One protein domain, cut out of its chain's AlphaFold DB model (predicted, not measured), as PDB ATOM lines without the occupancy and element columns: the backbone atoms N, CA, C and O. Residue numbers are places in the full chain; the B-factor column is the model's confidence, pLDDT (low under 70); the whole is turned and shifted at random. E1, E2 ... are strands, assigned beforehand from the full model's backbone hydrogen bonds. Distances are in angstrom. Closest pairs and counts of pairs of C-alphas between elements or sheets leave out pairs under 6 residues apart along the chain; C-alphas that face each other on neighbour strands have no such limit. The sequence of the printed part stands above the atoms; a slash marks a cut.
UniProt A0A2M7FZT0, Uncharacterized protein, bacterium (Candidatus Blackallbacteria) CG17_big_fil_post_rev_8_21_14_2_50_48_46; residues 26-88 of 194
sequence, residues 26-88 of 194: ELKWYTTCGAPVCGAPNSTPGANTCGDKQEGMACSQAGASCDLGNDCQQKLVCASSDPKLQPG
ATOM      1  N   GLU A  26     153.261 129.629 197.515       88.56
ATOM      2  CA  GLU A  26     152.967 128.805 196.342       88.56
ATOM      3  C   GLU A  26     154.196 127.947 195.989       88.56
ATOM      4  O   GLU A  26     155.266 128.477 195.681       88.56
ATOM      5  N   LEU A  27     154.059 126.621 196.072       96.38
ATOM      6  CA  LEU A  27     155.152 125.692 195.803       96.38
ATOM      7  C   LEU A  27     155.408 125.578 194.300       96.38
ATOM      8  O   LEU A  27     154.478 125.396 193.508       96.38
ATOM      9  N   LYS A  28     156.686 125.629 193.921       97.69
ATOM     10  CA  LYS A  28     157.141 125.514 192.533       97.69
ATOM     11  C   LYS A  28     158.285 124.523 192.422       97.69
ATOM     12  O   LYS A  28     159.039 124.305 193.371       97.69
ATOM     13  N   TRP A  29     158.404 123.908 191.256       97.88
ATOM     14  CA  TRP A  29     159.579 123.126 190.900       97.88
ATOM     15  C   TRP A  29     160.775 124.057 190.687       97.88
ATOM     16  O   TRP A  29     160.682 125.015 189.926       97.88
ATOM     17  N   TYR A  30     161.905 123.751 191.316       97.50
ATOM     18  CA  TYR A  30     163.180 124.441 191.120       97.50
ATOM     19  C   TYR A  30     164.277 123.448 190.766       97.50
ATOM     20  O   TYR A  30     164.278 122.324 191.268       97.50
ATOM     21  N   THR A  31     165.232 123.861 189.939       95.38
ATOM     22  CA  THR A  31     166.419 123.047 189.663       95.38
ATOM     23  C   THR A  31     167.413 123.094 190.820       95.38
ATOM     24  O   THR A  31     167.595 124.124 191.469       95.38
ATOM     25  N   THR A  32     168.085 121.975 191.082       93.75
ATOM     26  CA  THR A  32     169.266 121.927 191.953       93.75
ATOM     27  C   THR A  32     170.529 122.296 191.173       93.75
ATOM     28  O   THR A  32     170.520 122.375 189.947       93.75
ATOM     29  N   CYS A  33     171.639 122.513 191.885       91.19
ATOM     30  CA  CYS A  33     172.925 122.822 191.259       91.19
ATOM     31  C   CYS A  33     173.386 121.690 190.331       91.19
ATOM     32  O   CYS A  33     173.683 121.986 189.184       91.19
ATOM     33  N   GLY A  34     173.343 120.438 190.828       88.88
ATOM     34  CA  GLY A  34     173.829 119.184 190.224       88.88
ATOM     35  C   GLY A  34     175.228 118.755 190.723       88.88
ATOM     36  O   GLY A  34     175.670 119.219 191.778       88.88
ATOM     37  N   ALA A  35     175.919 117.818 190.061       76.38
ATOM     38  CA  ALA A  35     177.134 117.147 190.576       76.38
ATOM     39  C   ALA A  35     178.425 117.588 189.871       76.38
ATOM     40  O   ALA A  35     178.483 117.364 188.677       76.38
ATOM     41  N   PRO A  36     179.493 118.129 190.511       59.28
ATOM     42  CA  PRO A  36     179.848 118.131 191.923       59.28
ATOM     43  C   PRO A  36     179.602 119.533 192.496       59.28
ATOM     44  O   PRO A  36     180.496 120.120 193.098       59.28
ATOM     45  N   VAL A  37     178.395 120.052 192.226       60.25
ATOM     46  CA  VAL A  37     177.977 121.347 191.651       60.25
ATOM     47  C   VAL A  37     177.492 121.231 190.191       60.25
ATOM     48  O   VAL A  37     176.361 121.655 190.019       60.25
ATOM     49  N   CYS A  38     178.246 120.675 189.199       63.81
ATOM     50  CA  CYS A  38     177.688 120.063 187.947       63.81
ATOM     51  C   CYS A  38     178.545 119.387 186.803       63.81
ATOM     52  O   CYS A  38     178.021 119.218 185.709       63.81
ATOM     53  N   GLY A  39     179.801 118.936 186.956       55.88
ATOM     54  CA  GLY A  39     180.321 117.841 186.097       55.88
ATOM     55  C   GLY A  39     180.968 116.657 186.836       55.88
ATOM     56  O   GLY A  39     182.079 116.787 187.352       55.88
ATOM     57  N   ALA A  40     180.311 115.492 186.852       57.78
ATOM     58  CA  ALA A  40     180.892 114.213 187.267       57.78
ATOM     59  C   ALA A  40     181.592 113.557 186.055       57.78
ATOM     60  O   ALA A  40     180.906 113.097 185.145       57.78
ATOM     61  N   PRO A  41     182.938 113.481 186.008       53.28
ATOM     62  CA  PRO A  41     183.665 113.213 184.760       53.28
ATOM     63  C   PRO A  41     183.416 111.840 184.113       53.28
ATOM     64  O   PRO A  41     183.869 111.625 182.997       53.28
ATOM     65  N   ASN A  42     182.690 110.927 184.769       56.44
ATOM     66  CA  ASN A  42     182.457 109.561 184.293       56.44
ATOM     67  C   ASN A  42     181.006 109.071 184.475       56.44
ATOM     68  O   ASN A  42     180.774 107.862 184.459       56.44
ATOM     69  N   SER A  43     180.025 109.950 184.704       61.69
ATOM     70  CA  SER A  43     178.630 109.502 184.816       61.69
ATOM     71  C   SER A  43     177.926 109.559 183.467       61.69
ATOM     72  O   SER A  43     177.689 110.644 182.939       61.69
ATOM     73  N   THR A  44     177.533 108.401 182.942       68.38
ATOM     74  CA  THR A  44     176.483 108.325 181.920       68.38
ATOM     75  C   THR A  44     175.239 109.051 182.450       68.38
ATOM     76  O   THR A  44     174.848 108.770 183.590       68.38
ATOM     77  N   PRO A  45     174.623 109.973 181.684       74.19
ATOM     78  CA  PRO A  45     173.383 110.621 182.095       74.19
ATOM     79  C   PRO A  45     172.337 109.582 182.511       74.19
ATOM     80  O   PRO A  45     172.153 108.564 181.837       74.19
ATOM     81  N   GLY A  46     171.689 109.818 183.652       76.19
ATOM     82  CA  GLY A  46     170.595 108.975 184.123       76.19
ATOM     83  C   GLY A  46     169.356 109.110 183.236       76.19
ATOM     84  O   GLY A  46     169.261 109.999 182.394       76.19
ATOM     85  N   ALA A  47     168.364 108.246 183.441       85.38
ATOM     86  CA  ALA A  47     167.066 108.438 182.804       85.38
ATOM     87  C   ALA A  47     166.366 109.677 183.388       85.38
ATOM     88  O   ALA A  47     166.350 109.870 184.605       85.38
ATOM     89  N   ASN A  48     165.735 110.484 182.533       92.38
ATOM     90  CA  ASN A  48     164.853 111.553 182.993       92.38
ATOM     91  C   ASN A  48     163.609 110.932 183.651       92.38
ATOM     92  O   ASN A  48     162.876 110.165 183.027       92.38
ATOM     93  N   THR A  49     163.376 111.273 184.918       94.94
ATOM     94  CA  THR A  49     162.240 110.788 185.725       94.94
ATOM     95  C   THR A  49     161.218 111.886 186.023       94.94
ATOM     96  O   THR A  49     160.220 111.651 186.705       94.94
ATOM     97  N   CYS A  50     161.443 113.097 185.518       94.56
ATOM     98  CA  CYS A  50     160.581 114.246 185.752       94.56
ATOM     99  C   CYS A  50     159.321 114.257 184.875       94.56
ATOM    100  O   CYS A  50     158.308 114.841 185.284       94.56
ATOM    101  N   GLY A  51     159.338 113.569 183.729       92.56
ATOM    102  CA  GLY A  51     158.264 113.659 182.735       92.56
ATOM    103  C   GLY A  51     158.122 115.107 182.262       92.56
ATOM    104  O   GLY A  51     159.125 115.760 181.993       92.56
ATOM    105  N   ASP A  52     156.899 115.638 182.264       91.69
ATOM    106  CA  ASP A  52     156.617 117.006 181.795       91.69
ATOM    107  C   ASP A  52     156.883 118.110 182.838       91.69
ATOM    108  O   ASP A  52     156.536 119.268 182.621       91.69
ATOM    109  N   LYS A  53     157.457 117.782 184.005       94.81
ATOM    110  CA  LYS A  53     157.757 118.784 185.045       94.81
ATOM    111  C   LYS A  53     158.892 119.696 184.598       94.81
ATOM    112  O   LYS A  53     159.916 119.223 184.113       94.81
ATOM    113  N   GLN A  54     158.735 120.993 184.844       94.44
ATOM    114  CA  GLN A  54     159.708 122.027 184.501       94.44
ATOM    115  C   GLN A  54     159.859 123.029 185.644       94.44
ATOM    116  O   GLN A  54     158.954 123.199 186.461       94.44
ATOM    117  N   GLU A  55     161.008 123.701 185.697       95.81
ATOM    118  CA  GLU A  55     161.253 124.787 186.648       95.81
ATOM    119  C   GLU A  55     160.170 125.877 186.539       95.81
ATOM    120  O   GLU A  55     159.725 126.230 185.449       95.81
ATOM    121  N   GLY A  56     159.709 126.381 187.684       95.88
ATOM    122  CA  GLY A  56     158.646 127.381 187.790       95.88
ATOM    123  C   GLY A  56     157.218 126.824 187.773       95.88
ATOM    124  O   GLY A  56     156.308 127.528 188.213       95.88
ATOM    125  N   MET A  57     156.996 125.576 187.340       96.44
ATOM    126  CA  MET A  57     155.669 124.953 187.408       96.44
ATOM    127  C   MET A  57     155.213 124.743 188.852       96.44
ATOM    128  O   MET A  57     156.010 124.356 189.709       96.44
ATOM    129  N   ALA A  58     153.911 124.913 189.093       96.19
ATOM    130  CA  ALA A  58     153.300 124.597 190.376       96.19
ATOM    131  C   ALA A  58     153.474 123.111 190.733       96.19
ATOM    132  O   ALA A  58     153.454 122.222 189.875       96.19
ATOM    133  N   CYS A  59     153.617 122.841 192.024       96.06
ATOM    134  CA  CYS A  59     153.719 121.494 192.568       96.06
ATOM    135  C   CYS A  59     152.976 121.403 193.904       96.06
ATOM    136  O   CYS A  59     152.751 122.408 194.568       96.06
ATOM    137  N   SER A  60     152.540 120.205 194.290       92.94
ATOM    138  CA  SER A  60     151.657 120.018 195.453       92.94
ATOM    139  C   SER A  60     152.361 119.464 196.692       92.94
ATOM    140  O   SER A  60     151.828 119.572 197.792       92.94
ATOM    141  N   GLN A  61     153.550 118.876 196.535       94.56
ATOM    142  CA  GLN A  61     154.250 118.176 197.609       94.56
ATOM    143  C   GLN A  61     155.645 118.761 197.820       94.56
ATOM    144  O   GLN A  61     156.574 118.445 197.078       94.56
ATOM    145  N   ALA A  62     155.799 119.582 198.859       95.81
ATOM    146  CA  ALA A  62     157.095 120.120 199.256       95.81
ATOM    147  C   ALA A  62     158.120 118.991 199.465       95.81
ATOM    148  O   ALA A  62     157.814 117.953 200.056       95.81
ATOM    149  N   GLY A  63     159.333 119.186 198.955       94.75
ATOM    150  CA  GLY A  63     160.415 118.207 199.000       94.75
ATOM    151  C   GLY A  63     160.303 117.073 197.978       94.75
ATOM    152  O   GLY A  63     161.250 116.297 197.861       94.75
ATOM    153  N   ALA A  64     159.209 116.969 197.208       96.81
ATOM    154  CA  ALA A  64     159.168 116.042 196.078       96.81
ATOM    155  C   ALA A  64     160.324 116.356 195.121       96.81
ATOM    156  O   ALA A  64     160.621 117.525 194.878       96.81
ATOM    157  N   SER A  65     160.977 115.321 194.591       96.56
ATOM    158  CA  SER A  65     162.124 115.484 193.697       96.56
ATOM    159  C   SER A  65     162.112 114.477 192.556       96.56
ATOM    160  O   SER A  65     161.673 113.344 192.750       96.56
ATOM    161  N   CYS A  66     162.629 114.870 191.398       95.19
ATOM    162  CA  CYS A  66     162.849 113.993 190.249       95.19
ATOM    163  C   CYS A  66     164.168 114.349 189.556       95.19
ATOM    164  O   CYS A  66     164.663 115.469 189.681       95.19
ATOM    165  N   ASP A  67     164.749 113.384 188.856       92.81
ATOM    166  CA  ASP A  67     166.004 113.533 188.122       92.81
ATOM    167  C   ASP A  67     165.749 114.024 186.693       92.81
ATOM    168  O   ASP A  67     164.897 113.467 185.991       92.81
ATOM    169  N   LEU A  68     166.487 115.051 186.261       91.38
ATOM    170  CA  LEU A  68     166.397 115.573 184.896       91.38
ATOM    171  C   LEU A  68     167.096 114.672 183.873       91.38
ATOM    172  O   LEU A  68     166.878 114.848 182.674       91.38
ATOM    173  N   GLY A  69     167.908 113.709 184.317       88.62
ATOM    174  CA  GLY A  69     168.619 112.788 183.436       88.62
ATOM    175  C   GLY A  69     169.646 113.481 182.543       88.62
ATOM    176  O   GLY A  69     169.926 113.014 181.443       88.62
ATOM    177  N   ASN A  70     170.170 114.629 182.980       86.81
ATOM    178  CA  ASN A  70     171.224 115.342 182.272       86.81
ATOM    179  C   ASN A  70     172.616 114.940 182.786       86.81
ATOM    180  O   ASN A  70     172.772 114.333 183.846       86.81
ATOM    181  N   ASP A  71     173.640 115.279 182.013       83.62
ATOM    182  CA  ASP A  71     175.062 115.093 182.344       83.62
ATOM    183  C   ASP A  71     175.504 115.851 183.610       83.62
ATOM    184  O   ASP A  71     176.470 115.483 184.278       83.62
ATOM    185  N   CYS A  72     174.733 116.870 183.968       85.56
ATOM    186  CA  CYS A  72     174.860 117.706 185.151       85.56
ATOM    187  C   CYS A  72     174.341 117.002 186.435       85.56
ATOM    188  O   CYS A  72     174.638 117.419 187.555       85.56
ATOM    189  N   GLN A  73     173.566 115.915 186.321       86.31
ATOM    190  CA  GLN A  73     172.859 115.273 187.446       86.31
ATOM    191  C   GLN A  73     171.986 116.257 188.248       86.31
ATOM    192  O   GLN A  73     171.900 116.205 189.482       86.31
ATOM    193  N   GLN A  74     171.361 117.207 187.556       91.25
ATOM    194  CA  GLN A  74     170.424 118.129 188.181       91.25
ATOM    195  C   GLN A  74     169.102 117.431 188.486       91.25
ATOM    196  O   GLN A  74     168.639 116.550 187.761       91.25
ATOM    197  N   LYS A  75     168.455 117.883 189.555       93.75
ATOM    198  CA  LYS A  75     167.119 117.440 189.949       93.75
ATOM    199  C   LYS A  75     166.162 118.614 189.921       93.75
ATOM    200  O   LYS A  75     166.580 119.745 190.159       93.75
ATOM    201  N   LEU A  76     164.881 118.342 189.705       96.94
ATOM    202  CA  LEU A  76     163.831 119.263 190.126       96.94
ATOM    203  C   LEU A  76     163.434 118.931 191.562       96.94
ATOM    204  O   LEU A  76     163.281 117.758 191.899       96.94
ATOM    205  N   VAL A  77     163.251 119.955 192.392       97.06
ATOM    206  CA  VAL A  77     162.724 119.857 193.758       97.06
ATOM    207  C   VAL A  77     161.549 120.816 193.906       97.06
ATOM    208  O   VAL A  77     161.642 121.984 193.538       97.06
ATOM    209  N   CYS A  78     160.439 120.323 194.441       97.62
ATOM    210  CA  CYS A  78     159.274 121.128 194.766       97.62
ATOM    211  C   CYS A  78     159.530 121.882 196.076       97.62
ATOM    212  O   CYS A  78     159.670 121.262 197.132       97.62
ATOM    213  N   ALA A  79     159.610 123.208 196.031       96.44
ATOM    214  CA  ALA A  79     159.919 124.032 197.197       96.44
ATOM    215  C   ALA A  79     159.145 125.355 197.170       96.44
ATOM    216  O   ALA A  79     158.559 125.732 196.158       96.44
ATOM    217  N   SER A  80     159.137 126.073 198.292       95.44
ATOM    218  CA  SER A  80     158.559 127.421 198.390       95.44
ATOM    219  C   SER A  80     159.514 128.522 197.908       95.44
ATOM    220  O   SER A  80     159.095 129.658 197.712       95.44
ATOM    221  N   SER A  81     160.792 128.199 197.698       94.62
ATOM    222  CA  SER A  81     161.841 129.124 197.261       94.62
ATOM    223  C   SER A  81     162.946 128.377 196.521       94.62
ATOM    224  O   SER A  81     163.168 127.198 196.799       94.62
ATOM    225  N   ASP A  82     163.684 129.079 195.659       94.75
ATOM    226  CA  ASP A  82     164.806 128.506 194.912       94.75
ATOM    227  C   ASP A  82     165.907 127.975 195.859       94.75
ATOM    228  O   ASP A  82     166.569 128.782 196.524       94.75
ATOM    229  N   PRO A  83     166.143 126.645 195.924       93.06
ATOM    230  CA  PRO A  83     167.153 126.048 196.792       93.06
ATOM    231  C   PRO A  83     168.578 126.472 196.420       93.06
ATOM    232  O   PRO A  83     169.466 126.400 197.267       93.06
ATOM    233  N   LYS A  84     168.817 126.958 195.195       92.50
ATOM    234  CA  LYS A  84     170.131 127.451 194.755       92.50
ATOM    235  C   LYS A  84     170.560 128.706 195.520       92.50
ATOM    236  O   LYS A  84     171.758 128.950 195.629       92.50
ATOM    237  N   LEU A  85     169.601 129.463 196.058       90.88
ATOM    238  CA  LEU A  85     169.814 130.728 196.771       90.88
ATOM    239  C   LEU A  85     169.662 130.608 198.297       90.88
ATOM    240  O   LEU A  85     169.757 131.612 199.001       90.88
ATOM    241  N   GLN A  86     169.409 129.405 198.816       87.19
ATOM    242  CA  GLN A  86     169.249 129.151 200.250       87.19
ATOM    243  C   GLN A  86     170.574 128.733 200.915       87.19
ATOM    244  O   GLN A  86     171.532 128.384 200.219       87.19
ATOM    245  N   PRO A  87     170.661 128.728 202.261       82.88
ATOM    246  CA  PRO A  87     171.792 128.128 202.966       82.88
ATOM    247  C   PRO A  87     172.035 126.679 202.515       82.88
ATOM    248  O   PRO A  87     171.119 125.863 202.514       82.88
ATOM    249  N   GLY A  88     173.272 126.362 202.123       80.88
ATOM    250  CA  GLY A  88     173.617 125.060 201.533       80.88
ATOM    251  C   GLY A  88     173.268 124.913 200.044       80.88
ATOM    252  O   GLY A  88     173.442 123.827 199.496       80.88
TER     253      GLY A  88
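AT A GLANCE: This is residues 26 to 88 of the 194 residues of an uncharacterized protein of bacterium (Candidatus Blackallbacteria) CG17_big_fil_post_rev_8_21_14_2_50_48_46 (UniProt A0A2M7FZT0). With little regular structure, this is a small three-stranded sheet from which one wide loop, residues 32 to 64, swings out after E1 and folds back to E2. The 63 printed residues have no named helix and three named strands, E1, E2 and E3 along the chain, holding 12 residues; the class is all strand. The sheet's order is E1, E3, E2, all antiparallel. The whole is compact, with a radius of gyration of the C-alphas of 11.7 A, and flat, spanning 37 by 28 by 14 A.

IN THESE COORDINATES: E3, residues 75 to 79, is 12.2 A long and ends at C-alpha 79 (159.919, 124.032, 197.197). E1, residues 28 to 31, is 10.0 A long and begins at C-alpha 28 (157.141, 125.514, 192.533). E2, residues 65 to 67, measures 7.1 A.

HOW THE PARTS SIT: E3 is the inner strand. E1 is antiparallel to it at 147 degrees, with N 30 and O 77 2.9 A apart, within hydrogen-bond range. E2 and E3 form a hairpin at 164 degrees, with N 76 and O 66 2.9 A apart, within hydrogen-bond range. E1 and E2 are apart.

THE WHOLE: The farthest C-alphas, of Glu 26 and Asn 42, are 37.2 A apart. The printed part has no cut. The link E1 to E2 is long, with 33 residues. Residues 36 to 44 have pLDDT under 70.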